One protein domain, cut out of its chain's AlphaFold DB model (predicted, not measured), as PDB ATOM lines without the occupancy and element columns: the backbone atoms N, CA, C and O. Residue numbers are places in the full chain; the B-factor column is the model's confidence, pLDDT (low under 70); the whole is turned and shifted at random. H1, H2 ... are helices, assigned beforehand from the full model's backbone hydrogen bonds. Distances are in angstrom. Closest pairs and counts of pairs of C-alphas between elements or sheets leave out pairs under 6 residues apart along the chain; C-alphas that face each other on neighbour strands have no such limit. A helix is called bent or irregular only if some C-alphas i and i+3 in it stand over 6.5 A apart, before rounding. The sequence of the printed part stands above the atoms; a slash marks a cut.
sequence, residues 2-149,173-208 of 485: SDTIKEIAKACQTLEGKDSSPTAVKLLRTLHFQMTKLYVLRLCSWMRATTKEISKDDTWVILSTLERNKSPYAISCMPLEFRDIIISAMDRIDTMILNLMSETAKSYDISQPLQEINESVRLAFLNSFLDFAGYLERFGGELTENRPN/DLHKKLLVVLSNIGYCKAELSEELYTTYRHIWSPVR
ATOM      1  N   SER A   2      91.793  38.765  -9.585       83.56
ATOM      2  CA  SER A   2      91.474  38.743 -11.030       83.56
ATOM      3  C   SER A   2      90.877  37.405 -11.495       83.56
ATOM      4  O   SER A   2      89.797  37.395 -12.073       83.56
ATOM      5  N   ASP A   3      91.511  36.269 -11.182       86.50
ATOM      6  CA  ASP A   3      90.995  34.957 -11.615       86.50
ATOM      7  C   ASP A   3      89.641  34.631 -10.979       86.50
ATOM      8  O   ASP A   3      88.737  34.145 -11.646       86.50
ATOM      9  N   THR A   4      89.456  35.000  -9.710       87.88
ATOM     10  CA  THR A   4      88.177  34.869  -9.006       87.88
ATOM     11  C   THR A   4      87.065  35.661  -9.696       87.88
ATOM     12  O   THR A   4      85.969  35.142  -9.870       87.88
ATOM     13  N   ILE A   5      87.344  36.897 -10.126       87.81
ATOM     14  CA  ILE A   5      86.391  37.732 -10.871       87.81
ATOM     15  C   ILE A   5      86.047  37.076 -12.212       87.81
ATOM     16  O   ILE A   5      84.870  36.964 -12.543       87.81
ATOM     17  N   LYS A   6      87.049  36.565 -12.941       86.25
ATOM     18  CA  LYS A   6      86.840  35.851 -14.212       86.25
ATOM     19  C   LYS A   6      85.963  34.609 -14.044       86.25
ATOM     20  O   LYS A   6      85.090  34.372 -14.873       86.25
ATOM     21  N   GLU A   7      86.160  33.828 -12.984       86.69
ATOM     22  CA  GLU A   7      85.320  32.657 -12.704       86.69
ATOM     23  C   GLU A   7      83.879  33.050 -12.336       86.69
ATOM     24  O   GLU A   7      82.934  32.420 -12.811       86.69
ATOM     25  N   ILE A   8      83.681  34.136 -11.576       85.12
ATOM     26  CA  ILE A   8      82.338  34.672 -11.294       85.12
ATOM     27  C   ILE A   8      81.663  35.148 -12.593       85.12
ATOM     28  O   ILE A   8      80.499  34.826 -12.821       85.12
ATOM     29  N   ALA A   9      82.388  35.843 -13.476       84.12
ATOM     30  CA  ALA A   9      81.875  36.289 -14.773       84.12
ATOM     31  C   ALA A   9      81.433  35.109 -15.660       84.12
ATOM     32  O   ALA A   9      80.337  35.116 -16.226       84.12
ATOM     33  N   LYS A  10      82.243  34.040 -15.734       85.62
ATOM     34  CA  LYS A  10      81.881  32.798 -16.444       85.62
ATOM     35  C   LYS A  10      80.633  32.143 -15.848       85.62
ATOM     36  O   LYS A  10      79.771  31.663 -16.591       85.62
ATOM     37  N   ALA A  11      80.512  32.128 -14.520       85.06
ATOM     38  CA  ALA A  11      79.334  31.602 -13.840       85.06
ATOM     39  C   ALA A  11      78.070  32.423 -14.167       85.06
ATOM     40  O   ALA A  11      77.033  31.825 -14.460       85.06
ATOM     41  N   CYS A  12      78.163  33.760 -14.219       80.44
ATOM     42  CA  CYS A  12      77.076  34.635 -14.682       80.44
ATOM     43  C   CYS A  12      76.610  34.260 -16.098       80.44
ATOM     44  O   CYS A  12      75.422  34.021 -16.308       80.44
ATOM     45  N   GLN A  13      77.541  34.132 -17.049       80.56
ATOM     46  CA  GLN A  13      77.226  33.783 -18.442       80.56
ATOM     47  C   GLN A  13      76.586  32.393 -18.572       80.56
ATOM     48  O   GLN A  13      75.650  32.200 -19.345       80.56
ATOM     49  N   THR A  14      77.058  31.421 -17.789       82.88
ATOM     50  CA  THR A  14      76.549  30.040 -17.828       82.88
ATOM     51  C   THR A  14      75.121  29.930 -17.287       82.88
ATOM     52  O   THR A  14      74.346  29.094 -17.754       82.88
ATOM     53  N   LEU A  15      74.766  30.754 -16.296       78.62
ATOM     54  CA  LEU A  15      73.436  30.755 -15.684       78.62
ATOM     55  C   LEU A  15      72.394  31.519 -16.513       78.62
ATOM     56  O   LEU A  15      71.220  31.169 -16.435       78.62
ATOM     57  N   GLU A  16      72.810  32.498 -17.325       68.81
ATOM     58  CA  GLU A  16      71.934  33.237 -18.255       68.81
ATOM     59  C   GLU A  16      71.324  32.348 -19.350       68.81
ATOM     60  O   GLU A  16      70.214  32.613 -19.800       68.81
ATOM     61  N   GLY A  17      72.029  31.294 -19.776       65.88
ATOM     62  CA  GLY A  17      71.583  30.384 -20.840       65.88
ATOM     63  C   GLY A  17      70.736  29.193 -20.374       65.88
ATOM     64  O   GLY A  17      70.472  28.297 -21.173       65.88
ATOM     65  N   LYS A  18      70.363  29.128 -19.091       70.69
ATOM     66  CA  LYS A  18      69.623  28.007 -18.479       70.69
ATOM     67  C   LYS A  18      68.379  28.527 -17.749       70.69
ATOM     68  O   LYS A  18      68.358  29.700 -17.388       70.69
ATOM     69  N   ASP A  19      67.398  27.656 -17.472       66.56
ATOM     70  CA  ASP A  19      66.191  27.930 -16.653       66.56
ATOM     71  C   ASP A  19      66.539  28.196 -15.168       66.56
ATOM     72  O   ASP A  19      66.106  27.507 -14.243       66.56
ATOM     73  N   SER A  20      67.403  29.177 -14.926       72.19
ATOM     74  CA  SER A  20      67.912  29.555 -13.615       72.19
ATOM     75  C   SER A  20      66.997  30.595 -12.972       72.19
ATOM     76  O   SER A  20      66.418  31.445 -13.648       72.19
ATOM     77  N   SER A  21      66.902  30.586 -11.638       80.25
ATOM     78  CA  SER A  21      66.131  31.593 -10.899       80.25
ATOM     79  C   SER A  21      66.625  33.021 -11.215       80.25
ATOM     80  O   SER A  21      67.807  33.308 -10.989       80.25
ATOM     81  N   PRO A  22      65.745  33.952 -11.643       77.62
ATOM     82  CA  PRO A  22      66.113  35.343 -11.931       77.62
ATOM     83  C   PRO A  22      66.785  36.052 -10.746       77.62
ATOM     84  O   PRO A  22      67.685  36.874 -10.926       77.62
ATOM     85  N   THR A  23      66.391  35.698  -9.521       81.94
ATOM     86  CA  THR A  23      66.962  36.240  -8.280       81.94
ATOM     87  C   THR A  23      68.414  35.808  -8.087       81.94
ATOM     88  O   THR A  23      69.248  36.623  -7.699       81.94
ATOM     89  N   ALA A  24      68.739  34.548  -8.395       81.31
ATOM     90  CA  ALA A  24      70.103  34.030  -8.285       81.31
ATOM     91  C   ALA A  24      71.035  34.687  -9.316       81.31
ATOM     92  O   ALA A  24      72.140  35.101  -8.966       81.31
ATOM     93  N   VAL A  25      70.559  34.867 -10.554       80.00
ATOM     94  CA  VAL A  25      71.299  35.583 -11.607       80.00
ATOM     95  C   VAL A  25      71.535  37.044 -11.208       80.00
ATOM     96  O   VAL A  25      72.655  37.538 -11.331       80.00
ATOM     97  N   LYS A  26      70.519  37.728 -10.655       81.06
ATOM     98  CA  LYS A  26      70.658  39.108 -10.162       81.06
ATOM     99  C   LYS A  26      71.687  39.213  -9.030       81.06
ATOM    100  O   LYS A  26      72.549  40.083  -9.085       81.06
ATOM    101  N   LEU A  27      71.631  38.325  -8.034       84.38
ATOM    102  CA  LEU A  27      72.587  38.311  -6.919       84.38
ATOM    103  C   LEU A  27      74.025  38.056  -7.389       84.38
ATOM    104  O   LEU A  27      74.943  38.730  -6.924       84.38
ATOM    105  N   LEU A  28      74.221  37.125  -8.327       85.31
ATOM    106  CA  LEU A  28      75.549  36.811  -8.848       85.31
ATOM    107  C   LEU A  28      76.132  37.964  -9.679       85.31
ATOM    108  O   LEU A  28      77.303  38.295  -9.510       85.31
ATOM    109  N   ARG A  29      75.311  38.642 -10.496       80.88
ATOM    110  CA  ARG A  29      75.718  39.866 -11.209       80.88
ATOM    111  C   ARG A  29      76.083  40.998 -10.246       80.88
ATOM    112  O   ARG A  29      77.102  41.655 -10.439       80.88
ATOM    113  N   THR A  30      75.315  41.189  -9.170       85.56
ATOM    114  CA  THR A  30      75.670  42.155  -8.119       85.56
ATOM    115  C   THR A  30      77.007  41.798  -7.469       85.56
ATOM    116  O   THR A  30      77.843  42.678  -7.274       85.56
ATOM    117  N   LEU A  31      77.246  40.518  -7.163       87.88
ATOM    118  CA  LEU A  31      78.520  40.066  -6.600       87.88
ATOM    119  C   LEU A  31      79.689  40.308  -7.564       87.88
ATOM    120  O   LEU A  31      80.727  40.808  -7.131       87.88
ATOM    121  N   HIS A  32      79.513  39.992  -8.851       86.44
ATOM    122  CA  HIS A  32      80.503  40.263  -9.893       86.44
ATOM    123  C   HIS A  32      80.863  41.751  -9.929       86.44
ATOM    124  O   HIS A  32      82.030  42.105  -9.771       86.44
ATOM    125  N   PHE A  33      79.855  42.622 -10.021       88.00
ATOM    126  CA  PHE A  33      80.048  44.068 -10.036       88.00
ATOM    127  C   PHE A  33      80.802  44.569  -8.796       88.00
ATOM    128  O   PHE A  33      81.784  45.300  -8.924       88.00
ATOM    129  N   GLN A  34      80.390  44.159  -7.591       88.62
ATOM    130  CA  GLN A  34      81.018  44.616  -6.345       88.62
ATOM    131  C   GLN A  34      82.465  44.130  -6.202       88.62
ATOM    132  O   GLN A  34      83.334  44.896  -5.781       88.62
ATOM    133  N   MET A  35      82.749  42.881  -6.586       90.50
ATOM    134  CA  MET A  35      84.115  42.349  -6.584       90.50
ATOM    135  C   MET A  35      85.012  43.093  -7.574       90.50
ATOM    136  O   MET A  35      86.142  43.444  -7.230       90.50
ATOM    137  N   THR A  36      84.505  43.391  -8.771       90.44
ATOM    138  CA  THR A  36      85.248  44.151  -9.779       90.44
ATOM    139  C   THR A  36      85.472  45.597  -9.341       90.44
ATOM    140  O   THR A  36      86.609  46.065  -9.403       90.44
ATOM    141  N   LYS A  37      84.451  46.275  -8.791       91.25
ATOM    142  CA  LYS A  37      84.578  47.616  -8.183       91.25
ATOM    143  C   LYS A  37      85.688  47.638  -7.134       91.25
ATOM    144  O   LYS A  37      86.581  48.479  -7.194       91.25
ATOM    145  N   LEU A  38      85.665  46.691  -6.195       93.12
ATOM    146  CA  LEU A  38      86.675  46.597  -5.142       93.12
ATOM    147  C   LEU A  38      88.080  46.372  -5.713       93.12
ATOM    148  O   LEU A  38      89.042  46.966  -5.229       93.12
ATOM    149  N   TYR A  39      88.211  45.519  -6.728       94.62
ATOM    150  CA  TYR A  39      89.497  45.237  -7.353       94.62
ATOM    151  C   TYR A  39      90.063  46.451  -8.098       94.62
ATOM    152  O   TYR A  39      91.231  46.779  -7.897       94.62
ATOM    153  N   VAL A  40      89.239  47.163  -8.873       95.00
ATOM    154  CA  VAL A  40      89.633  48.408  -9.555       95.00
ATOM    155  C   VAL A  40      90.101  49.453  -8.543       95.00
ATOM    156  O   VAL A  40      91.197  49.987  -8.678       95.00
ATOM    157  N   LEU A  41      89.344  49.680  -7.464       94.50
ATOM    158  CA  LEU A  41      89.741  50.633  -6.419       94.50
ATOM    159  C   LEU A  41      91.047  50.229  -5.713       94.50
ATOM    160  O   LEU A  41      91.848  51.091  -5.345       94.50
ATOM    161  N   ARG A  42      91.304  48.924  -5.549       95.75
ATOM    162  CA  ARG A  42      92.591  48.429  -5.033       95.75
ATOM    163  C   ARG A  42      93.739  48.686  -6.002       95.75
ATOM    164  O   ARG A  42      94.812  49.042  -5.531       95.75
ATOM    165  N   LEU A  43      93.527  48.538  -7.310       96.31
ATOM    166  CA  LEU A  43      94.534  48.878  -8.321       96.31
ATOM    167  C   LEU A  43      94.835  50.382  -8.324       96.31
ATOM    168  O   LEU A  43      96.004  50.750  -8.313       96.31
ATOM    169  N   CYS A  44      93.812  51.237  -8.223       96.12
ATOM    170  CA  CYS A  44      93.986  52.684  -8.071       96.12
ATOM    171  C   CYS A  44      94.838  53.045  -6.843       96.12
ATOM    172  O   CYS A  44      95.743  53.871  -6.924       96.12
ATOM    173  N   SER A  45      94.555  52.416  -5.698       95.31
ATOM    174  CA  SER A  45      95.321  52.624  -4.464       95.31
ATOM    175  C   SER A  45      96.758  52.104  -4.582       95.31
ATOM    176  O   SER A  45      97.699  52.794  -4.194       95.31
ATOM    177  N   TRP A  46      96.937  50.917  -5.170       95.81
ATOM    178  CA  TRP A  46      98.248  50.316  -5.409       95.81
ATOM    179  C   TRP A  46      99.118  51.198  -6.308       95.81
ATOM    180  O   TRP A  46     100.235  51.514  -5.928       95.81
ATOM    181  N   MET A  47      98.577  51.675  -7.432       95.00
ATOM    182  CA  MET A  47      99.264  52.566  -8.372       95.00
ATOM    183  C   MET A  47      99.841  53.807  -7.671       95.00
ATOM    184  O   MET A  47     101.030  54.109  -7.798       95.00
ATOM    185  N   ARG A  48      99.028  54.478  -6.846       91.75
ATOM    186  CA  ARG A  48      99.465  55.641  -6.056       91.75
ATOM    187  C   ARG A  48     100.500  55.279  -4.992       91.75
ATOM    188  O   ARG A  48     101.489  55.984  -4.823       91.75
ATOM    189  N   ALA A  49     100.294  54.172  -4.277       91.94
ATOM    190  CA  ALA A  49     101.215  53.722  -3.236       91.94
ATOM    191  C   ALA A  49     102.581  53.307  -3.803       91.94
ATOM    192  O   ALA A  49     103.598  53.597  -3.189       91.94
ATOM    193  N   THR A  50     102.626  52.669  -4.971       90.62
ATOM    194  CA  THR A  50     103.881  52.259  -5.614       90.62
ATOM    195  C   THR A  50     104.610  53.444  -6.240       90.62
ATOM    196  O   THR A  50     105.831  53.494  -6.159       90.62
ATOM    197  N   THR A  51     103.889  54.455  -6.742       87.75
ATOM    198  CA  THR A  51     104.493  55.727  -7.189       87.75
ATOM    199  C   THR A  51     105.356  56.371  -6.095       87.75
ATOM    200  O   THR A  51     106.403  56.940  -6.381       87.75
ATOM    201  N   LYS A  52     104.958  56.225  -4.824       82.31
ATOM    202  CA  LYS A  52     105.733  56.692  -3.664       82.31
ATOM    203  C   LYS A  52     107.059  55.968  -3.454       82.31
ATOM    204  O   LYS A  52     107.971  56.534  -2.862       82.31
ATOM    205  N   GLU A  53     107.159  54.712  -3.867       84.19
ATOM    206  CA  GLU A  53     108.352  53.902  -3.625       84.19
ATOM    207  C   GLU A  53     109.463  54.191  -4.645       84.19
ATOM    208  O   GLU A  53     110.628  54.047  -4.298       84.19
ATOM    209  N   ILE A  54     109.119  54.713  -5.833       83.31
ATOM    210  CA  ILE A  54     110.083  55.128  -6.875       83.31
ATOM    211  C   ILE A  54     111.116  56.117  -6.313       83.31
ATOM    212  O   ILE A  54     112.289  56.084  -6.665       83.31
ATOM    213  N   SER A  55     110.703  56.988  -5.385       71.38
ATOM    214  CA  SER A  55     111.562  58.052  -4.860       71.38
ATOM    215  C   SER A  55     112.637  57.578  -3.868       71.38
ATOM    216  O   SER A  55     113.321  58.416  -3.287       71.38
ATOM    217  N   LYS A  56     112.742  56.282  -3.552       74.00
ATOM    218  CA  LYS A  56     113.674  55.800  -2.515       74.00
ATOM    219  C   LYS A  56     115.011  55.306  -3.057       74.00
ATOM    220  O   LYS A  56     115.991  55.372  -2.322       74.00
ATOM    221  N   ASP A  57     115.049  54.885  -4.319       65.62
ATOM    222  CA  ASP A  57     116.165  54.116  -4.878       65.62
ATOM    223  C   ASP A  57     116.809  54.777  -6.120       65.62
ATOM    224  O   ASP A  57     117.537  54.111  -6.856       65.62
ATOM    225  N   ASP A  58     116.581  56.078  -6.375       72.12
ATOM    226  CA  ASP A  58     117.145  56.722  -7.574       72.12
ATOM    227  C   ASP A  58     118.682  56.812  -7.512       72.12
ATOM    228  O   ASP A  58     119.298  57.234  -6.527       72.12
ATOM    229  N   THR A  59     119.296  56.430  -8.626       76.00
ATOM    230  CA  THR A  59     120.740  56.415  -8.853       76.00
ATOM    231  C   THR A  59     121.258  57.723  -9.451       76.00
ATOM    232  O   THR A  59     122.472  57.911  -9.515       76.00
ATOM    233  N   TRP A  60     120.368  58.638  -9.865       84.44
ATOM    234  CA  TRP A  60     120.696  59.916 -10.524       84.44
ATOM    235  C   TRP A  60     121.462  59.755 -11.844       84.44
ATOM    236  O   TRP A  60     122.092  60.695 -12.334       84.44
ATOM    237  N   VAL A  61     121.418  58.558 -12.429       86.06
ATOM    238  CA  VAL A  61     122.089  58.246 -13.688       86.06
ATOM    239  C   VAL A  61     121.188  58.640 -14.850       86.06
ATOM    240  O   VAL A  61     120.038  58.211 -14.936       86.06
ATOM    241  N   ILE A  62     121.732  59.446 -15.761       90.25
ATOM    242  CA  ILE A  62     121.052  59.838 -16.997       90.25
ATOM    243  C   ILE A  62     120.981  58.632 -17.933       90.25
ATOM    244  O   ILE A  62     122.000  58.004 -18.232       90.25
ATOM    245  N   LEU A  63     119.783  58.354 -18.438       91.50
ATOM    246  CA  LEU A  63     119.553  57.290 -19.406       91.50
ATOM    247  C   LEU A  63     120.152  57.614 -20.779       91.50
ATOM    248  O   LEU A  63     120.215  58.769 -21.220       91.50
ATOM    249  N   SER A  64     120.543  56.573 -21.512       91.56
ATOM    250  CA  SER A  64     121.002  56.725 -22.889       91.56
ATOM    251  C   SER A  64     119.881  57.236 -23.798       91.56
ATOM    252  O   SER A  64     118.696  57.007 -23.561       91.56
ATOM    253  N   THR A  65     120.241  57.892 -24.906       88.62
ATOM    254  CA  THR A  65     119.280  58.401 -25.904       88.62
ATOM    255  C   THR A  65     118.337  57.322 -26.447       88.62
ATOM    256  O   THR A  65     117.215  57.641 -26.831       88.62
ATOM    257  N   LEU A  66     118.764  56.056 -26.475       90.00
ATOM    258  CA  LEU A  66     117.911  54.949 -26.898       90.00
ATOM    259  C   LEU A  66     116.844  54.623 -25.845       90.00
ATOM    260  O   LEU A  66     115.680  54.479 -26.201       90.00
ATOM    261  N   GLU A  67     117.230  54.552 -24.569       90.06
ATOM    262  CA  GLU A  67     116.332  54.218 -23.452       90.06
ATOM    263  C   GLU A  67     115.236  55.268 -23.253       90.06
ATOM    264  O   GLU A  67     114.096  54.926 -22.956       90.06
ATOM    265  N   ARG A  68     115.546  56.544 -23.500       90.69
ATOM    266  CA  ARG A  68     114.568  57.645 -23.469       90.69
ATOM    267  C   ARG A  68     113.865  57.895 -24.808       90.69
ATOM    268  O   ARG A  68     113.411  59.005 -25.054       90.69
ATOM    269  N   ASN A  69     113.831  56.918 -25.717       90.06
ATOM    270  CA  ASN A  69     113.138  57.014 -27.012       90.06
ATOM    271  C   ASN A  69     113.491  58.261 -27.849       90.06
ATOM    272  O   ASN A  69     112.643  58.828 -28.532       90.06
ATOM    273  N   LYS A  70     114.765  58.680 -27.838       90.56
ATOM    274  CA  LYS A  70     115.266  59.898 -28.504       90.56
ATOM    275  C   LYS A  70     114.693  61.216 -27.962       90.56
ATOM    276  O   LYS A  70     114.890  62.248 -28.602       90.56
ATOM    277  N   SER A  71     114.054  61.200 -26.793       92.44
ATOM    278  CA  SER A  71     113.634  62.412 -26.092       92.44
ATOM    279  C   SER A  71     114.821  63.365 -25.875       92.44
ATOM    280  O   SER A  71     115.930  62.911 -25.553       92.44
ATOM    281  N   PRO A  72     114.628  64.689 -26.028       92.12
ATOM    282  CA  PRO A  72     115.670  65.670 -25.749       92.12
ATOM    283  C   PRO A  72     115.951  65.837 -24.244       92.12
ATOM    284  O   PRO A  72     117.000  66.378 -23.894       92.12
ATOM    285  N   TYR A  73     115.072  65.359 -23.354       94.69
ATOM    286  CA  TYR A  73     115.222  65.459 -21.898       94.69
ATOM    287  C   TYR A  73     116.199  64.419 -21.352       94.69
ATOM    288  O   TYR A  73     116.081  63.233 -21.656       94.69
ATOM    289  N   ALA A  74     117.187  64.833 -20.560       93.88
ATOM    290  CA  ALA A  74     118.197  63.938 -19.992       93.88
ATOM    291  C   ALA A  74     117.696  63.338 -18.667       93.88
ATOM    292  O   ALA A  74     118.132  63.719 -17.584       93.88
ATOM    293  N   ILE A  75     116.713  62.444 -18.776       94.69
ATOM    294  CA  ILE A  75     115.990  61.866 -17.637       94.69
ATOM    295  C   ILE A  75     116.772  60.763 -16.913       94.69
ATOM    296  O   ILE A  75     117.609  60.089 -17.519       94.69
ATOM    297  N   SER A  76     116.445  60.550 -15.633       93.31
ATOM    298  CA  SER A  76     116.793  59.320 -14.903       93.31
ATOM    299  C   SER A  76     115.793  58.191 -15.199       93.31
ATOM    300  O   SER A  76     114.910  58.337 -16.049       93.31
ATOM    301  N   CYS A  77     115.911  57.048 -14.517       91.94
ATOM    302  CA  CYS A  77     114.962  55.939 -14.663       91.94
ATOM    303  C   CYS A  77     113.567  56.243 -14.090       91.94
ATOM    304  O   CYS A  77     112.593  55.633 -14.534       91.94
ATOM    305  N   MET A  78     113.438  57.214 -13.175       92.25
ATOM    306  CA  MET A  78     112.191  57.445 -12.433       92.25
ATOM    307  C   MET A  78     110.954  57.671 -13.319       92.25
ATOM    308  O   MET A  78     109.929  57.041 -13.052       92.25
ATOM    309  N   PRO A  79     110.979  58.517 -14.374       95.00
ATOM    310  CA  PRO A  79     109.797  58.702 -15.215       95.00
ATOM    311  C   PRO A  79     109.378  57.428 -15.963       95.00
ATOM    312  O   PRO A  79     108.189  57.238 -16.218       95.00
ATOM    313  N   LEU A  80     110.329  56.549 -16.301       94.31
ATOM    314  CA  LEU A  80     110.041  55.283 -16.981       94.31
ATOM    315  C   LEU A  80     109.497  54.230 -16.010       94.31
ATOM    316  O   LEU A  80     108.521  53.559 -16.325       94.31
ATOM    317  N   GLU A  81     110.045  54.140 -14.799       93.94
ATOM    318  CA  GLU A  81     109.485  53.280 -13.749       93.94
ATOM    319  C   GLU A  81     108.059  53.707 -13.381       93.94
ATOM    320  O   GLU A  81     107.157  52.875 -13.249       93.94
ATOM    321  N   PHE A  82     107.827  55.021 -13.288       95.69
ATOM    322  CA  PHE A  82     106.494  55.576 -13.096       95.69
ATOM    323  C   PHE A  82     105.561  55.170 -14.241       95.69
ATOM    324  O   PHE A  82     104.468  54.661 -13.987       95.69
ATOM    325  N   ARG A  83     106.009  55.308 -15.496       96.38
ATOM    326  CA  ARG A  83     105.263  54.860 -16.681       96.38
ATOM    327  C   ARG A  83     104.856  53.390 -16.578       96.38
ATOM    328  O   ARG A  83     103.685  53.074 -16.796       96.38
ATOM    329  N   ASP A  84     105.780  52.508 -16.213       95.69
ATOM    330  CA  ASP A  84     105.530  51.066 -16.121       95.69
ATOM    331  C   ASP A  84     104.508  50.717 -15.029       95.69
ATOM    332  O   ASP A  84     103.636  49.863 -15.232       95.69
ATOM    333  N   ILE A  85     104.550  51.416 -13.889       95.69
ATOM    334  CA  ILE A  85     103.558  51.273 -12.812       95.69
ATOM    335  C   ILE A  85     102.166  51.685 -13.294       95.69
ATOM    336  O   ILE A  85     101.202  50.939 -13.074       95.69
ATOM    337  N   ILE A  86     102.052  52.840 -13.963       97.12
ATOM    338  CA  ILE A  86     100.772  53.319 -14.492       97.12
ATOM    339  C   ILE A  86     100.223  52.329 -15.519       97.12
ATOM    340  O   ILE A  86      99.077  51.910 -15.387       97.12
ATOM    341  N   ILE A  87     101.026  51.900 -16.496       97.56
ATOM    342  CA  ILE A  87     100.582  50.958 -17.536       97.56
ATOM    343  C   ILE A  87     100.102  49.643 -16.917       97.56
ATOM    344  O   ILE A  87      98.985  49.200 -17.178       97.56
ATOM    345  N   SER A  88     100.889  49.062 -16.009       96.81
ATOM    346  CA  SER A  88     100.549  47.802 -15.337       96.81
ATOM    347  C   SER A  88      99.214  47.860 -14.578       96.81
ATOM    348  O   SER A  88      98.445  46.889 -14.585       96.81
ATOM    349  N   ALA A  89      98.911  48.986 -13.923       96.62
ATOM    350  CA  ALA A  89      97.635  49.187 -13.239       96.62
ATOM    351  C   ALA A  89      96.490  49.458 -14.225       96.62
ATOM    352  O   ALA A  89      95.428  48.836 -14.125       96.62
ATOM    353  N   MET A  90      96.705  50.372 -15.167       97.50
ATOM    354  CA  MET A  90      95.670  50.896 -16.048       97.50
ATOM    355  C   MET A  90      95.208  49.877 -17.091       97.50
ATOM    356  O   MET A  90      94.001  49.748 -17.272       97.50
ATOM    357  N   ASP A  91      96.096  49.057 -17.661       97.19
ATOM    358  CA  ASP A  91      95.715  47.960 -18.571       97.19
ATOM    359  C   ASP A  91      94.764  46.957 -17.897       97.19
ATOM    360  O   ASP A  91      93.790  46.458 -18.480       97.19
ATOM    361  N   ARG A  92      95.022  46.660 -16.617       95.25
ATOM    362  CA  ARG A  92      94.176  45.760 -15.820       95.25
ATOM    363  C   ARG A  92      92.838  46.404 -15.489       95.25
ATOM    364  O   ARG A  92      91.822  45.712 -15.516       95.25
ATOM    365  N   ILE A  93      92.831  47.696 -15.165       95.56
ATOM    366  CA  ILE A  93      91.603  48.458 -14.915       95.56
ATOM    367  C   ILE A  93      90.751  48.513 -16.185       95.56
ATOM    368  O   ILE A  93      89.563  48.205 -16.110       95.56
ATOM    369  N   ASP A  94      91.349  48.823 -17.336       94.31
ATOM    370  CA  ASP A  94      90.660  48.912 -18.626       94.31
ATOM    371  C   ASP A  94      89.971  47.590 -18.974       94.31
ATOM    372  O   ASP A  94      88.760  47.533 -19.191       94.31
ATOM    373  N   THR A  95      90.714  46.484 -18.865       92.44
ATOM    374  CA  THR A  95      90.173  45.133 -19.073       92.44
ATOM    375  C   THR A  95      88.959  44.860 -18.175       92.44
ATOM    376  O   THR A  95      87.956  44.296 -18.617       92.44
ATOM    377  N   MET A  96      89.028  45.243 -16.896       91.31
ATOM    378  CA  MET A  96      87.943  45.019 -15.936       91.31
ATOM    379  C   MET A  96      86.719  45.899 -16.218       91.31
ATOM    380  O   MET A  96      85.589  45.427 -16.090       91.31
ATOM    381  N   ILE A  97      86.925  47.149 -16.636       89.19
ATOM    382  CA  ILE A  97      85.842  48.084 -16.959       89.19
ATOM    383  C   ILE A  97      85.144  47.690 -18.260       89.19
ATOM    384  O   ILE A  97      83.913  47.667 -18.289       89.19
ATOM    385  N   LEU A  98      85.883  47.279 -19.294       86.94
ATOM    386  CA  LEU A  98      85.301  46.764 -20.539       86.94
ATOM    387  C   LEU A  98      84.388  45.555 -20.284       86.94
ATOM    388  O   LEU A  98      83.282  45.484 -20.828       86.94
ATOM    389  N   ASN A  99      84.800  44.647 -19.392       83.75
ATOM    390  CA  ASN A  99      83.964  43.517 -18.984       83.75
ATOM    391  C   ASN A  99      82.657  43.991 -18.327       83.75
ATOM    392  O   ASN A  99      81.581  43.543 -18.728       83.75
ATOM    393  N   LEU A 100      82.716  44.947 -17.391       82.19
ATOM    394  CA  LEU A 100      81.518  45.512 -16.754       82.19
ATOM    395  C   LEU A 100      80.606  46.252 -17.745       82.19
ATOM    396  O   LEU A 100      79.381  46.149 -17.649       82.19
ATOM    397  N   MET A 101      81.169  46.980 -18.711       77.12
ATOM    398  CA  MET A 101      80.397  47.696 -19.735       77.12
ATOM    399  C   MET A 101      79.621  46.736 -20.642       77.12
ATOM    400  O   MET A 101      78.445  46.977 -20.927       77.12
ATOM    401  N   SER A 102      80.240  45.620 -21.040       73.25
ATOM    402  CA  SER A 102      79.578  44.580 -21.838       73.25
ATOM    403  C   SER A 102      78.378  43.947 -21.111       73.25
ATOM    404  O   SER A 102      77.376  43.600 -21.739       73.25
ATOM    405  N   GLU A 103      78.441  43.850 -19.779       66.75
ATOM    406  CA  GLU A 103      77.348  43.353 -18.939       66.75
ATOM    407  C   GLU A 103      76.266  44.415 -18.699       66.75
ATOM    408  O   GLU A 103      75.076  44.102 -18.720       66.75
ATOM    409  N   THR A 104      76.663  45.680 -18.537       59.66
ATOM    410  CA  THR A 104      75.748  46.813 -18.306       59.66
ATOM    411  C   THR A 104      74.836  47.065 -19.508       59.66
ATOM    412  O   THR A 104      73.664  47.386 -19.326       59.66
ATOM    413  N   ALA A 105      75.303  46.810 -20.737       58.97
ATOM    414  CA  ALA A 105      74.457  46.836 -21.936       58.97
ATOM    415  C   ALA A 105      73.236  45.889 -21.848       58.97
ATOM    416  O   ALA A 105      72.257  46.071 -22.572       58.97
ATOM    417  N   LYS A 106      73.264  44.898 -20.943       62.59
ATOM    418  CA  LYS A 106      72.172  43.947 -20.695       62.59
ATOM    419  C   LYS A 106      71.307  44.301 -19.474       62.59
ATOM    420  O   LYS A 106      70.308  43.621 -19.237       62.59
ATOM    421  N   SER A 107      71.665  45.309 -18.669       56.50
ATOM    422  CA  SER A 107      70.941  45.662 -17.436       56.50
ATOM    423  C   SER A 107      70.987  47.159 -17.104       56.50
ATOM    424  O   SER A 107      72.055  47.717 -16.873       56.50
ATOM    425  N   TYR A 108      69.813  47.783 -16.974       53.66
ATOM    426  CA  TYR A 108      69.635  49.235 -16.792       53.66
ATOM    427  C   TYR A 108      70.127  49.803 -15.435       53.66
ATOM    428  O   TYR A 108      70.237  51.013 -15.287       53.66
ATOM    429  N   ASP A 109      70.424  48.949 -14.449       63.28
ATOM    430  CA  ASP A 109      70.588  49.314 -13.022       63.28
ATOM    431  C   ASP A 109      72.052  49.607 -12.597       63.28
ATOM    432  O   ASP A 109      72.324  49.875 -11.431       63.28
ATOM    433  N   ILE A 110      73.030  49.522 -13.516       67.69
ATOM    434  CA  ILE A 110      74.480  49.564 -13.187       67.69
ATOM    435  C   ILE A 110      75.178  50.855 -13.680       67.69
ATOM    436  O   ILE A 110      76.332  51.117 -13.342       67.69
ATOM    437  N   SER A 111      74.485  51.721 -14.422       74.94
ATOM    438  CA  SER A 111      75.079  52.902 -15.074       74.94
ATOM    439  C   SER A 111      75.690  53.921 -14.099       74.94
ATOM    440  O   SER A 111      76.838  54.327 -14.280       74.94
ATOM    441  N   GLN A 112      74.969  54.300 -13.041       79.50
ATOM    442  CA  GLN A 112      75.445  55.276 -12.053       79.50
ATOM    443  C   GLN A 112      76.610  54.734 -11.195       79.50
ATOM    444  O   GLN A 112      77.636  55.411 -11.099       79.50
ATOM    445  N   PRO A 113      76.553  53.510 -10.629       82.75
ATOM    446  CA  PRO A 113      77.699  52.922  -9.932       82.75
ATOM    447  C   PRO A 113      78.956  52.768 -10.800       82.75
ATOM    448  O   PRO A 113      80.068  52.870 -10.284       82.75
ATOM    449  N   LEU A 114      78.801  52.511 -12.103       86.12
ATOM    450  CA  LEU A 114      79.922  52.443 -13.044       86.12
ATOM    451  C   LEU A 114      80.543  53.827 -13.287       86.12
ATOM    452  O   LEU A 114      81.764  53.949 -13.350       86.12
ATOM    453  N   GLN A 115      79.721  54.876 -13.344       86.38
ATOM    454  CA  GLN A 115      80.185  56.260 -13.443       86.38
ATOM    455  C   GLN A 115      81.088  56.653 -12.262       86.38
ATOM    456  O   GLN A 115      82.141  57.253 -12.468       86.38
ATOM    457  N   GLU A 116      80.727  56.259 -11.035       87.62
ATOM    458  CA  GLU A 116      81.556  56.483  -9.840       87.62
ATOM    459  C   GLU A 116      82.921  55.784  -9.925       87.62
ATOM    460  O   GLU A 116      83.930  56.325  -9.468       87.62
ATOM    461  N   ILE A 117      82.961  54.573 -10.496       91.38
ATOM    462  CA  ILE A 117      84.208  53.825 -10.697       91.38
ATOM    463  C   ILE A 117      85.094  54.566 -11.693       91.38
ATOM    464  O   ILE A 117      86.258  54.819 -11.390       91.38
ATOM    465  N   ASN A 118      84.538  54.956 -12.841       91.50
ATOM    466  CA  ASN A 118      85.267  55.677 -13.882       91.50
ATOM    467  C   ASN A 118      85.863  56.987 -13.345       91.50
ATOM    468  O   ASN A 118      87.030  57.289 -13.594       91.50
ATOM    469  N   GLU A 119      85.095  57.725 -12.543       91.25
ATOM    470  CA  GLU A 119      85.558  58.956 -11.902       91.25
ATOM    471  C   GLU A 119      86.655  58.696 -10.857       91.25
ATOM    472  O   GLU A 119      87.659  59.407 -10.801       91.25
ATOM    473  N   SER A 120      86.523  57.623 -10.075       93.44
ATOM    474  CA  SER A 120      87.558  57.209  -9.119       93.44
ATOM    475  C   SER A 120      88.871  56.837  -9.816       93.44
ATOM    476  O   SER A 120      89.947  57.154  -9.312       93.44
ATOM    477  N   VAL A 121      88.795  56.181 -10.980       95.56
ATOM    478  CA  VAL A 121      89.964  55.847 -11.808       95.56
ATOM    479  C   VAL A 121      90.625  57.114 -12.345       95.56
ATOM    480  O   VAL A 121      91.835  57.269 -12.191       95.56
ATOM    481  N   ARG A 122      89.840  58.049 -12.895       94.25
ATOM    482  CA  ARG A 122      90.331  59.343 -13.389       94.25
ATOM    483  C   ARG A 122      91.100  60.107 -12.310       94.25
ATOM    484  O   ARG A 122      92.236  60.523 -12.530       94.25
ATOM    485  N   LEU A 123      90.502  60.257 -11.129       94.31
ATOM    486  CA  LEU A 123      91.132  60.949 -10.007       94.31
ATOM    487  C   LEU A 123      92.391  60.227  -9.526       94.31
ATOM    488  O   LEU A 123      93.381  60.879  -9.211       94.31
ATOM    489  N   ALA A 124      92.387  58.894  -9.465       95.94
ATOM    490  CA  ALA A 124      93.572  58.139  -9.071       95.94
ATOM    491  C   ALA A 124      94.723  58.299 -10.072       95.94
ATOM    492  O   ALA A 124      95.867  58.464  -9.652       95.94
ATOM    493  N   PHE A 125      94.422  58.296 -11.372       96.25
ATOM    494  CA  PHE A 125      95.390  58.541 -12.438       96.25
ATOM    495  C   PHE A 125      96.028  59.931 -12.302       96.25
ATOM    496  O   PHE A 125      97.244  60.034 -12.157       96.25
ATOM    497  N   LEU A 126      95.214  60.993 -12.256       95.44
ATOM    498  CA  LEU A 126      95.712  62.371 -12.152       95.44
ATOM    499  C   LEU A 126      96.496  62.597 -10.856       95.44
ATOM    500  O   LEU A 126      97.591  63.154 -10.879       95.44
ATOM    501  N   ASN A 127      95.981  62.099  -9.729       95.19
ATOM    502  CA  ASN A 127      96.679  62.210  -8.453       95.19
ATOM    503  C   ASN A 127      97.993  61.426  -8.433       95.19
ATOM    504  O   ASN A 127      98.893  61.837  -7.721       95.19
ATOM    505  N   SER A 128      98.150  60.349  -9.213       95.94
ATOM    506  CA  SER A 128      99.439  59.644  -9.297       95.94
ATOM    507  C   SER A 128     100.515  60.524  -9.934       95.94
ATOM    508  O   SER A 128     101.635  60.567  -9.437       95.94
ATOM    509  N   PHE A 129     100.175  61.284 -10.981       96.38
ATOM    510  CA  PHE A 129     101.103  62.266 -11.553       96.38
ATOM    511  C   PHE A 129     101.416  63.403 -10.580       96.38
ATOM    512  O   PHE A 129     102.566  63.815 -10.488       96.38
ATOM    513  N   LEU A 130     100.413  63.907  -9.852       95.44
ATOM    514  CA  LEU A 130     100.625  64.968  -8.862       95.44
ATOM    515  C   LEU A 130     101.456  64.481  -7.667       95.44
ATOM    516  O   LEU A 130     102.335  65.202  -7.204       95.44
ATOM    517  N   ASP A 131     101.229  63.250  -7.205       94.12
ATOM    518  CA  ASP A 131     102.050  62.609  -6.177       94.12
ATOM    519  C   ASP A 131     103.503  62.487  -6.679       94.12
ATOM    520  O   ASP A 131     104.432  62.839  -5.956       94.12
ATOM    521  N   PHE A 132     103.704  62.067  -7.938       95.31
ATOM    522  CA  PHE A 132     105.029  61.992  -8.562       95.31
ATOM    523  C   PHE A 132     105.712  63.361  -8.676       95.31
ATOM    524  O   PHE A 132     106.878  63.504  -8.305       95.31
ATOM    525  N   ALA A 133     104.976  64.387  -9.107       95.62
ATOM    526  CA  ALA A 133     105.447  65.768  -9.133       95.62
ATOM    527  C   ALA A 133     105.873  66.245  -7.733       95.62
ATOM    528  O   ALA A 133     106.933  66.849  -7.589       95.62
ATOM    529  N   GLY A 134     105.118  65.895  -6.688       93.56
ATOM    530  CA  GLY A 134     105.484  66.189  -5.299       93.56
ATOM    531  C   GLY A 134     106.803  65.540  -4.856       93.56
ATOM    532  O   GLY A 134     107.543  66.129  -4.069       93.56
ATOM    533  N   TYR A 135     107.155  64.360  -5.377       91.19
ATOM    534  CA  TYR A 135     108.468  63.756  -5.109       91.19
ATOM    535  C   TYR A 135     109.597  64.483  -5.840       91.19
ATOM    536  O   TYR A 135     110.633  64.751  -5.234       91.19
ATOM    537  N   LEU A 136     109.385  64.867  -7.102       93.62
ATOM    538  CA  LEU A 136     110.344  65.686  -7.852       93.62
ATOM    539  C   LEU A 136     110.580  67.043  -7.166       93.62
ATOM    540  O   LEU A 136     111.721  67.490  -7.060       93.62
ATOM    541  N   GLU A 137     109.526  67.657  -6.627       93.25
ATOM    542  CA  GLU A 137     109.618  68.883  -5.826       93.25
ATOM    543  C   GLU A 137     110.477  68.696  -4.578       93.25
ATOM    544  O   GLU A 137     111.367  69.503  -4.299       93.25
ATOM    545  N   ARG A 138     110.225  67.616  -3.835       90.25
ATOM    546  CA  ARG A 138     110.979  67.293  -2.627       90.25
ATOM    547  C   ARG A 138     112.464  67.119  -2.931       90.25
ATOM    548  O   ARG A 138     113.283  67.648  -2.187       90.25
ATOM    549  N   PHE A 139     112.807  66.445  -4.024       87.94
ATOM    550  CA  PHE A 139     114.198  66.307  -4.443       87.94
ATOM    551  C   PHE A 139     114.852  67.646  -4.776       87.94
ATOM    552  O   PHE A 139     115.952  67.907  -4.296       87.94
ATOM    553  N   GLY A 140     114.178  68.518  -5.534       85.44
ATOM    554  CA  GLY A 140     114.689  69.870  -5.794       85.44
ATOM    555  C   GLY A 140     114.962  70.646  -4.496       85.44
ATOM    556  O   GLY A 140     116.034  71.228  -4.318       85.44
ATOM    557  N   GLY A 141     114.033  70.565  -3.536       85.50
ATOM    558  CA  GLY A 141     114.187  71.158  -2.203       85.50
ATOM    559  C   GLY A 141     115.367  70.592  -1.406       85.50
ATOM    560  O   GLY A 141     116.230  71.353  -0.968       85.50
ATOM    561  N   GLU A 142     115.453  69.267  -1.263       85.44
ATOM    562  CA  GLU A 142     116.521  68.593  -0.509       85.44
ATOM    563  C   GLU A 142     117.912  68.869  -1.105       85.44
ATOM    564  O   GLU A 142     118.881  69.060  -0.368       85.44
ATOM    565  N   LEU A 143     118.035  68.945  -2.433       81.69
ATOM    566  CA  LEU A 143     119.300  69.277  -3.100       81.69
ATOM    567  C   LEU A 143     119.748  70.721  -2.823       81.69
ATOM    568  O   LEU A 143     120.945  70.998  -2.814       81.69
ATOM    569  N   THR A 144     118.808  71.627  -2.550       74.69
ATOM    570  CA  THR A 144     119.103  73.033  -2.244       74.69
ATOM    571  C   THR A 144     119.458  73.235  -0.765       74.69
ATOM    572  O   THR A 144     120.376  73.989  -0.443       74.69
ATOM    573  N   GLU A 145     118.772  72.541   0.149       67.06
ATOM    574  CA  GLU A 145     118.998  72.642   1.603       67.06
ATOM    575  C   GLU A 145     120.303  71.978   2.067       67.06
ATOM    576  O   GLU A 145     120.912  72.421   3.040       67.06
ATOM    577  N   ASN A 146     120.782  70.955   1.353       58.34
ATOM    578  CA  ASN A 146     122.033  70.260   1.670       58.34
ATOM    579  C   ASN A 146     123.306  71.072   1.351       58.34
ATOM    580  O   ASN A 146     124.419  70.553   1.481       58.34
ATOM    581  N   ARG A 147     123.176  72.344   0.952       57.22
ATOM    582  CA  ARG A 147     124.312  73.247   0.752       57.22
ATOM    583  C   ARG A 147     124.938  73.568   2.120       57.22
ATOM    584  O   ARG A 147     124.282  74.200   2.950       57.22
ATOM    585  N   PRO A 148     126.188  73.154   2.408       44.16
ATOM    586  CA  PRO A 148     126.824  73.488   3.675       44.16
ATOM    587  C   PRO A 148     126.929  75.009   3.776       44.16
ATOM    588  O   PRO A 148     127.516  75.666   2.916       44.16
ATOM    589  N   ASN A 149     126.320  75.552   4.825       38.66
ATOM    590  CA  ASN A 149     126.179  76.976   5.098       38.66
ATOM    591  C   ASN A 149     127.546  77.585   5.489       38.66
ATOM    592  O   ASN A 149     127.789  77.928   6.642       38.66
ATOM    593  N   ASP A 173     127.977  68.332  -8.361       79.88
ATOM    594  CA  ASP A 173     127.089  67.164  -8.364       79.88
ATOM    595  C   ASP A 173     125.630  67.547  -8.045       79.88
ATOM    596  O   ASP A 173     124.704  67.062  -8.697       79.88
ATOM    597  N   LEU A 174     125.413  68.487  -7.115       87.62
ATOM    598  CA  LEU A 174     124.081  69.003  -6.772       87.62
ATOM    599  C   LEU A 174     123.401  69.698  -7.959       87.62
ATOM    600  O   LEU A 174     122.250  69.389  -8.269       87.62
ATOM    601  N   HIS A 175     124.107  70.585  -8.668       89.94
ATOM    602  CA  HIS A 175     123.542  71.270  -9.835       89.94
ATOM    603  C   HIS A 175     123.172  70.300 -10.966       89.94
ATOM    604  O   HIS A 175     122.104  70.427 -11.566       89.94
ATOM    605  N   LYS A 176     124.004  69.279 -11.213       90.19
ATOM    606  CA  LYS A 176     123.693  68.222 -12.187       90.19
ATOM    607  C   LYS A 176     122.432  67.457 -11.803       90.19
ATOM    608  O   LYS A 176     121.571  67.258 -12.653       90.19
ATOM    609  N   LYS A 177     122.291  67.075 -10.530       91.69
ATOM    610  CA  LYS A 177     121.076  66.416 -10.026       91.69
ATOM    611  C   LYS A 177     119.845  67.304 -10.186       91.69
ATOM    612  O   LYS A 177     118.809  66.815 -10.621       91.69
ATOM    613  N   LEU A 178     119.966  68.605  -9.930       93.38
ATOM    614  CA  LEU A 178     118.873  69.559 -10.124       93.38
ATOM    615  C   LEU A 178     118.434  69.644 -11.597       93.38
ATOM    616  O   LEU A 178     117.238  69.658 -11.886       93.38
ATOM    617  N   LEU A 179     119.384  69.611 -12.538       95.00
ATOM    618  CA  LEU A 179     119.084  69.537 -13.972       95.00
ATOM    619  C   LEU A 179     118.416  68.213 -14.367       95.00
ATOM    620  O   LEU A 179     117.514  68.222 -15.202       95.00
ATOM    621  N   VAL A 180     118.795  67.089 -13.749       94.69
ATOM    622  CA  VAL A 180     118.100  65.801 -13.941       94.69
ATOM    623  C   VAL A 180     116.658  65.885 -13.435       94.69
ATOM    624  O   VAL A 180     115.747  65.457 -14.142       94.69
ATOM    625  N   VAL A 181     116.415  66.496 -12.268       95.44
ATOM    626  CA  VAL A 181     115.050  66.742 -11.761       95.44
ATOM    627  C   VAL A 181     114.252  67.596 -12.749       95.44
ATOM    628  O   VAL A 181     113.134  67.227 -13.100       95.44
ATOM    629  N   LEU A 182     114.831  68.688 -13.258       96.94
ATOM    630  CA  LEU A 182     114.202  69.530 -14.282       96.94
ATOM    631  C   LEU A 182     113.892  68.758 -15.569       96.94
ATOM    632  O   LEU A 182     112.806  68.907 -16.127       96.94
ATOM    633  N   SER A 183     114.802  67.896 -16.022       96.75
ATOM    634  CA  SER A 183     114.563  67.020 -17.170       96.75
ATOM    635  C   SER A 183     113.437  66.022 -16.913       96.75
ATOM    636  O   SER A 183     112.592  65.833 -17.785       96.75
ATOM    637  N   ASN A 184     113.379  65.420 -15.723       96.44
ATOM    638  CA  ASN A 184     112.301  64.514 -15.331       96.44
ATOM    639  C   ASN A 184     110.945  65.238 -15.316       96.44
ATOM    640  O   ASN A 184     109.975  64.728 -15.875       96.44
ATOM    641  N   ILE A 185     110.884  66.448 -14.744       97.62
ATOM    642  CA  ILE A 185     109.691  67.310 -14.755       97.62
ATOM    643  C   ILE A 185     109.265  67.606 -16.195       97.62
ATOM    644  O   ILE A 185     108.105  67.393 -16.552       97.62
ATOM    645  N   GLY A 186     110.202  68.062 -17.028       96.75
ATOM    646  CA  GLY A 186     109.949  68.420 -18.420       96.75
ATOM    647  C   GLY A 186     109.450  67.239 -19.255       96.75
ATOM    648  O   GLY A 186     108.456  67.379 -19.963       96.75
ATOM    649  N   TYR A 187     110.063  66.063 -19.109       97.06
ATOM    650  CA  TYR A 187     109.626  64.831 -19.769       97.06
ATOM    651  C   TYR A 187     108.224  64.405 -19.324       97.06
ATOM    652  O   TYR A 187     107.369  64.087 -20.154       97.06
ATOM    653  N   CYS A 188     107.945  64.448 -18.015       97.00
ATOM    654  CA  CYS A 188     106.614  64.139 -17.496       97.00
ATOM    655  C   CYS A 188     105.549  65.099 -18.034       97.00
ATOM    656  O   CYS A 188     104.459  64.669 -18.418       97.00
ATOM    657  N   LYS A 189     105.884  66.390 -18.097       96.56
ATOM    658  CA  LYS A 189     105.015  67.451 -18.602       96.56
ATOM    659  C   LYS A 189     104.740  67.317 -20.099       96.56
ATOM    660  O   LYS A 189     103.582  67.384 -20.491       96.56
ATOM    661  N   ALA A 190     105.781  67.165 -20.914       94.56
ATOM    662  CA  ALA A 190     105.698  67.304 -22.367       94.56
ATOM    663  C   ALA A 190     105.431  65.991 -23.113       94.56
ATOM    664  O   ALA A 190     104.872  66.032 -24.202       94.56
ATOM    665  N   GLU A 191     105.828  64.842 -22.557       95.25
ATOM    666  CA  GLU A 191     105.728  63.553 -23.253       95.25
ATOM    667  C   GLU A 191     104.822  62.583 -22.487       95.25
ATOM    668  O   GLU A 191     103.769  62.173 -22.980       95.25
ATOM    669  N   LEU A 192     105.183  62.254 -21.245       96.44
ATOM    670  CA  LEU A 192     104.556  61.140 -20.531       96.44
ATOM    671  C   LEU A 192     103.086  61.389 -20.164       96.44
ATOM    672  O   LEU A 192     102.261  60.475 -20.234       96.44
ATOM    673  N   SER A 193     102.755  62.611 -19.732       95.38
ATOM    674  CA  SER A 193     101.383  62.957 -19.347       95.38
ATOM    675  C   SER A 193     100.425  62.845 -20.532       95.38
ATOM    676  O   SER A 193      99.362  62.236 -20.397       95.38
ATOM    677  N   GLU A 194     100.815  63.352 -21.703       93.88
ATOM    678  CA  GLU A 194     100.021  63.263 -22.925       93.88
ATOM    679  C   GLU A 194      99.915  61.817 -23.421       93.88
ATOM    680  O   GLU A 194      98.806  61.356 -23.703       93.88
ATOM    681  N   GLU A 195     101.025  61.070 -23.456       95.38
ATOM    682  CA  GLU A 195     101.045  59.656 -23.854       95.38
ATOM    683  C   GLU A 195     100.042  58.831 -23.031       95.38
ATOM    684  O   GLU A 195      99.138  58.186 -23.572       95.38
ATOM    685  N   LEU A 196     100.160  58.868 -21.704       96.56
ATOM    686  CA  LEU A 196      99.338  58.031 -20.834       96.56
ATOM    687  C   LEU A 196      97.888  58.521 -20.775       96.56
ATOM    688  O   LEU A 196      96.960  57.710 -20.760       96.56
ATOM    689  N   TYR A 197      97.660  59.837 -20.789       94.19
ATOM    690  CA  TYR A 197      96.301  60.371 -20.786       94.19
ATOM    691  C   TYR A 197      95.565  60.036 -22.080       94.19
ATOM    692  O   TYR A 197      94.405  59.630 -22.035       94.19
ATOM    693  N   THR A 198      96.214  60.176 -23.239       92.44
ATOM    694  CA  THR A 198      95.599  59.822 -24.528       92.44
ATOM    695  C   THR A 198      95.288  58.333 -24.619       92.44
ATOM    696  O   THR A 198      94.228  57.988 -25.144       92.44
ATOM    697  N   THR A 199      96.144  57.489 -24.041       95.44
ATOM    698  CA  THR A 199      95.983  56.031 -24.014       95.44
ATOM    699  C   THR A 199      94.790  55.580 -23.172       95.44
ATOM    700  O   THR A 199      94.033  54.734 -23.630       95.44
ATOM    701  N   TYR A 200      94.586  56.134 -21.971       95.12
ATOM    702  CA  TYR A 200      93.600  55.593 -21.016       95.12
ATOM    703  C   TYR A 200      92.325  56.418 -20.848       95.12
ATOM    704  O   TYR A 200      91.375  55.969 -20.204       95.12
ATOM    705  N   ARG A 201      92.251  57.622 -21.427       90.56
ATOM    706  CA  ARG A 201      91.090  58.510 -21.249       90.56
ATOM    707  C   ARG A 201      89.751  57.907 -21.648       90.56
ATOM    708  O   ARG A 201      88.726  58.369 -21.156       90.56
ATOM    709  N   HIS A 202      89.715  56.914 -22.537       89.94
ATOM    710  CA  HIS A 202      88.469  56.255 -22.943       89.94
ATOM    711  C   HIS A 202      87.757  55.568 -21.775       89.94
ATOM    712  O   HIS A 202      86.541  55.432 -21.834       89.94
ATOM    713  N   ILE A 203      88.470  55.220 -20.702       91.31
ATOM    714  CA  ILE A 203      87.897  54.606 -19.499       91.31
ATOM    715  C   ILE A 203      86.882  55.542 -18.822       91.31
ATOM    716  O   ILE A 203      85.829  55.101 -18.367       91.31
ATOM    717  N   TRP A 204      87.163  56.849 -18.780       88.19
ATOM    718  CA  TRP A 204      86.287  57.856 -18.162       88.19
ATOM    719  C   TRP A 204      85.642  58.824 -19.162       88.19
ATOM    720  O   TRP A 204      84.782  59.620 -18.786       88.19
ATOM    721  N   SER A 205      85.985  58.741 -20.451       77.06
ATOM    722  CA  SER A 205      85.421  59.593 -21.510       77.06
ATOM    723  C   SER A 205      83.901  59.482 -21.721       77.06
ATOM    724  O   SER A 205      83.320  60.511 -22.057       77.06
ATOM    725  N   PRO A 206      83.221  58.326 -21.550       66.81
ATOM    726  CA  PRO A 206      81.770  58.220 -21.760       66.81
ATOM    727  C   PRO A 206      80.932  59.077 -20.804       66.81
ATOM    728  O   PRO A 206      79.734  59.241 -21.005       66.81
ATOM    729  N   VAL A 207      81.557  59.585 -19.742       59.97
ATOM    730  CA  VAL A 207      80.902  60.261 -18.624       59.97
ATOM    731  C   VAL A 207      80.875  61.787 -18.789       59.97
ATOM    732  O   VAL A 207      80.073  62.446 -18.131       59.97
ATOM    733  N   ARG A 208      81.733  62.372 -19.640       60.06
ATOM    734  CA  ARG A 208      81.981  63.827 -19.661       60.06
ATOM    735  C   ARG A 208      81.871  64.445 -21.056       60.06
ATOM    736  O   ARG A 208      82.189  63.818 -22.065       60.06
TER     737      ARG A 208
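Overview. This is residues 2 to 149 and 173 to 208 of the 485 residues of the protein "Exocyst complex component SEC5" of Zea mays (UniProt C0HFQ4). What is the main picture? This is a long, rod-like up-and-down bundle, in which H2, H3, H4 and H5 run lengthwise and the shorter H1 packs on H2 at the end of the rod where H2 begins. Toward the other end, but short of the far tips of H4 and H5 at residues 145 and 173, a long loop, residues 52 to 77, joins H2 to H3. What makes it up? The printed part has 184 residues, with five named helices in the order H1 H2 H3 H4 H5 and no named strand, of class all helix. It is loose, with a radius of gyration of the C-alphas of 21.2 A, and spans 78 by 33 by 30 A.

Arrangement. What stands round the longest helix? H4, residues 111 to 145, touches H5, residues 173 to 203, opposite ways at a shallow tilt of 7 degrees, the closest C-alphas, those of Gly 140 and Leu 178, being 6.0 A apart. With residues 117 to 132 alone it touches residues 37 to 51 of H2, which holds residues 22 to 51, the same way at a shallow tilt of 10 degrees, closest at the C-alphas of Arg 48 and Ser 128, 5.2 A. H4 and H3, residues 78 to 104, form a hairpin and only just touch, with 3 pairs of C-alphas within 8 A, closest at Thr 104 and Ser 111, 6.9 A. What else touches? H3 touches H5, closest at the C-alphas of Pro 79 and Asn 184, 6.3 A, and forms a hairpin with H2, closest at the C-alphas of Val 40 and Ile 93, 5.7 A. H1, residues 2 to 16, forms a hairpin with H2, touching its residues 25 to 39 alone, with the C-alphas of Ile 8 and His 32 closest at 6.0 A. H1 and H3 are near each other, while H1 is apart from H4 and H5, and H2 from H5. How do the backbones run? Every O i to N i+4 pair is within hydrogen-bond range in H1, H2 and H4, against 22 of 23 in H3 and 22 of 27 in H5. H5 has a kink of 40 degrees near residue 195 and is irregular, with C-alphas 199 and 202 7.6 A apart.

Along the chain. How long are the helices? From first to last C-alpha, H4 measures 51.0 A, H2 43.7 A, H5 42.6 A, H3 38.4 A and H1 21.5 A. Where are the anchors? C-alpha 111, where H4 begins, is at (75.079, 52.902, -15.074), C-alpha 2 of H1 at (91.474, 38.743, -11.030), and C-alpha 203, where H5 ends, at (87.897, 54.606, -19.499).

Size, cuts and confidence. How far does it reach? The two C-alphas farthest apart, those of Asp 19 and Asn 149, are 80.5 A apart. Which links are long? The link H2 to H3 is long, with 26 residues; H3 to H4 is short and H1 to H2 is tight. Residues 17 to 23, of which 22 to 23 belong to H2, stand free. Where is it cut or uncertain? Residues 150 to 172 are not printed, and C-alphas 149 and 173 are 16.7 A apart across the cut. The mean pLDDT of the printed part is 86.5, with residues 16 to 17, 19, 57, 103 to 110, 145 to 149 and 206 to 208 under 70.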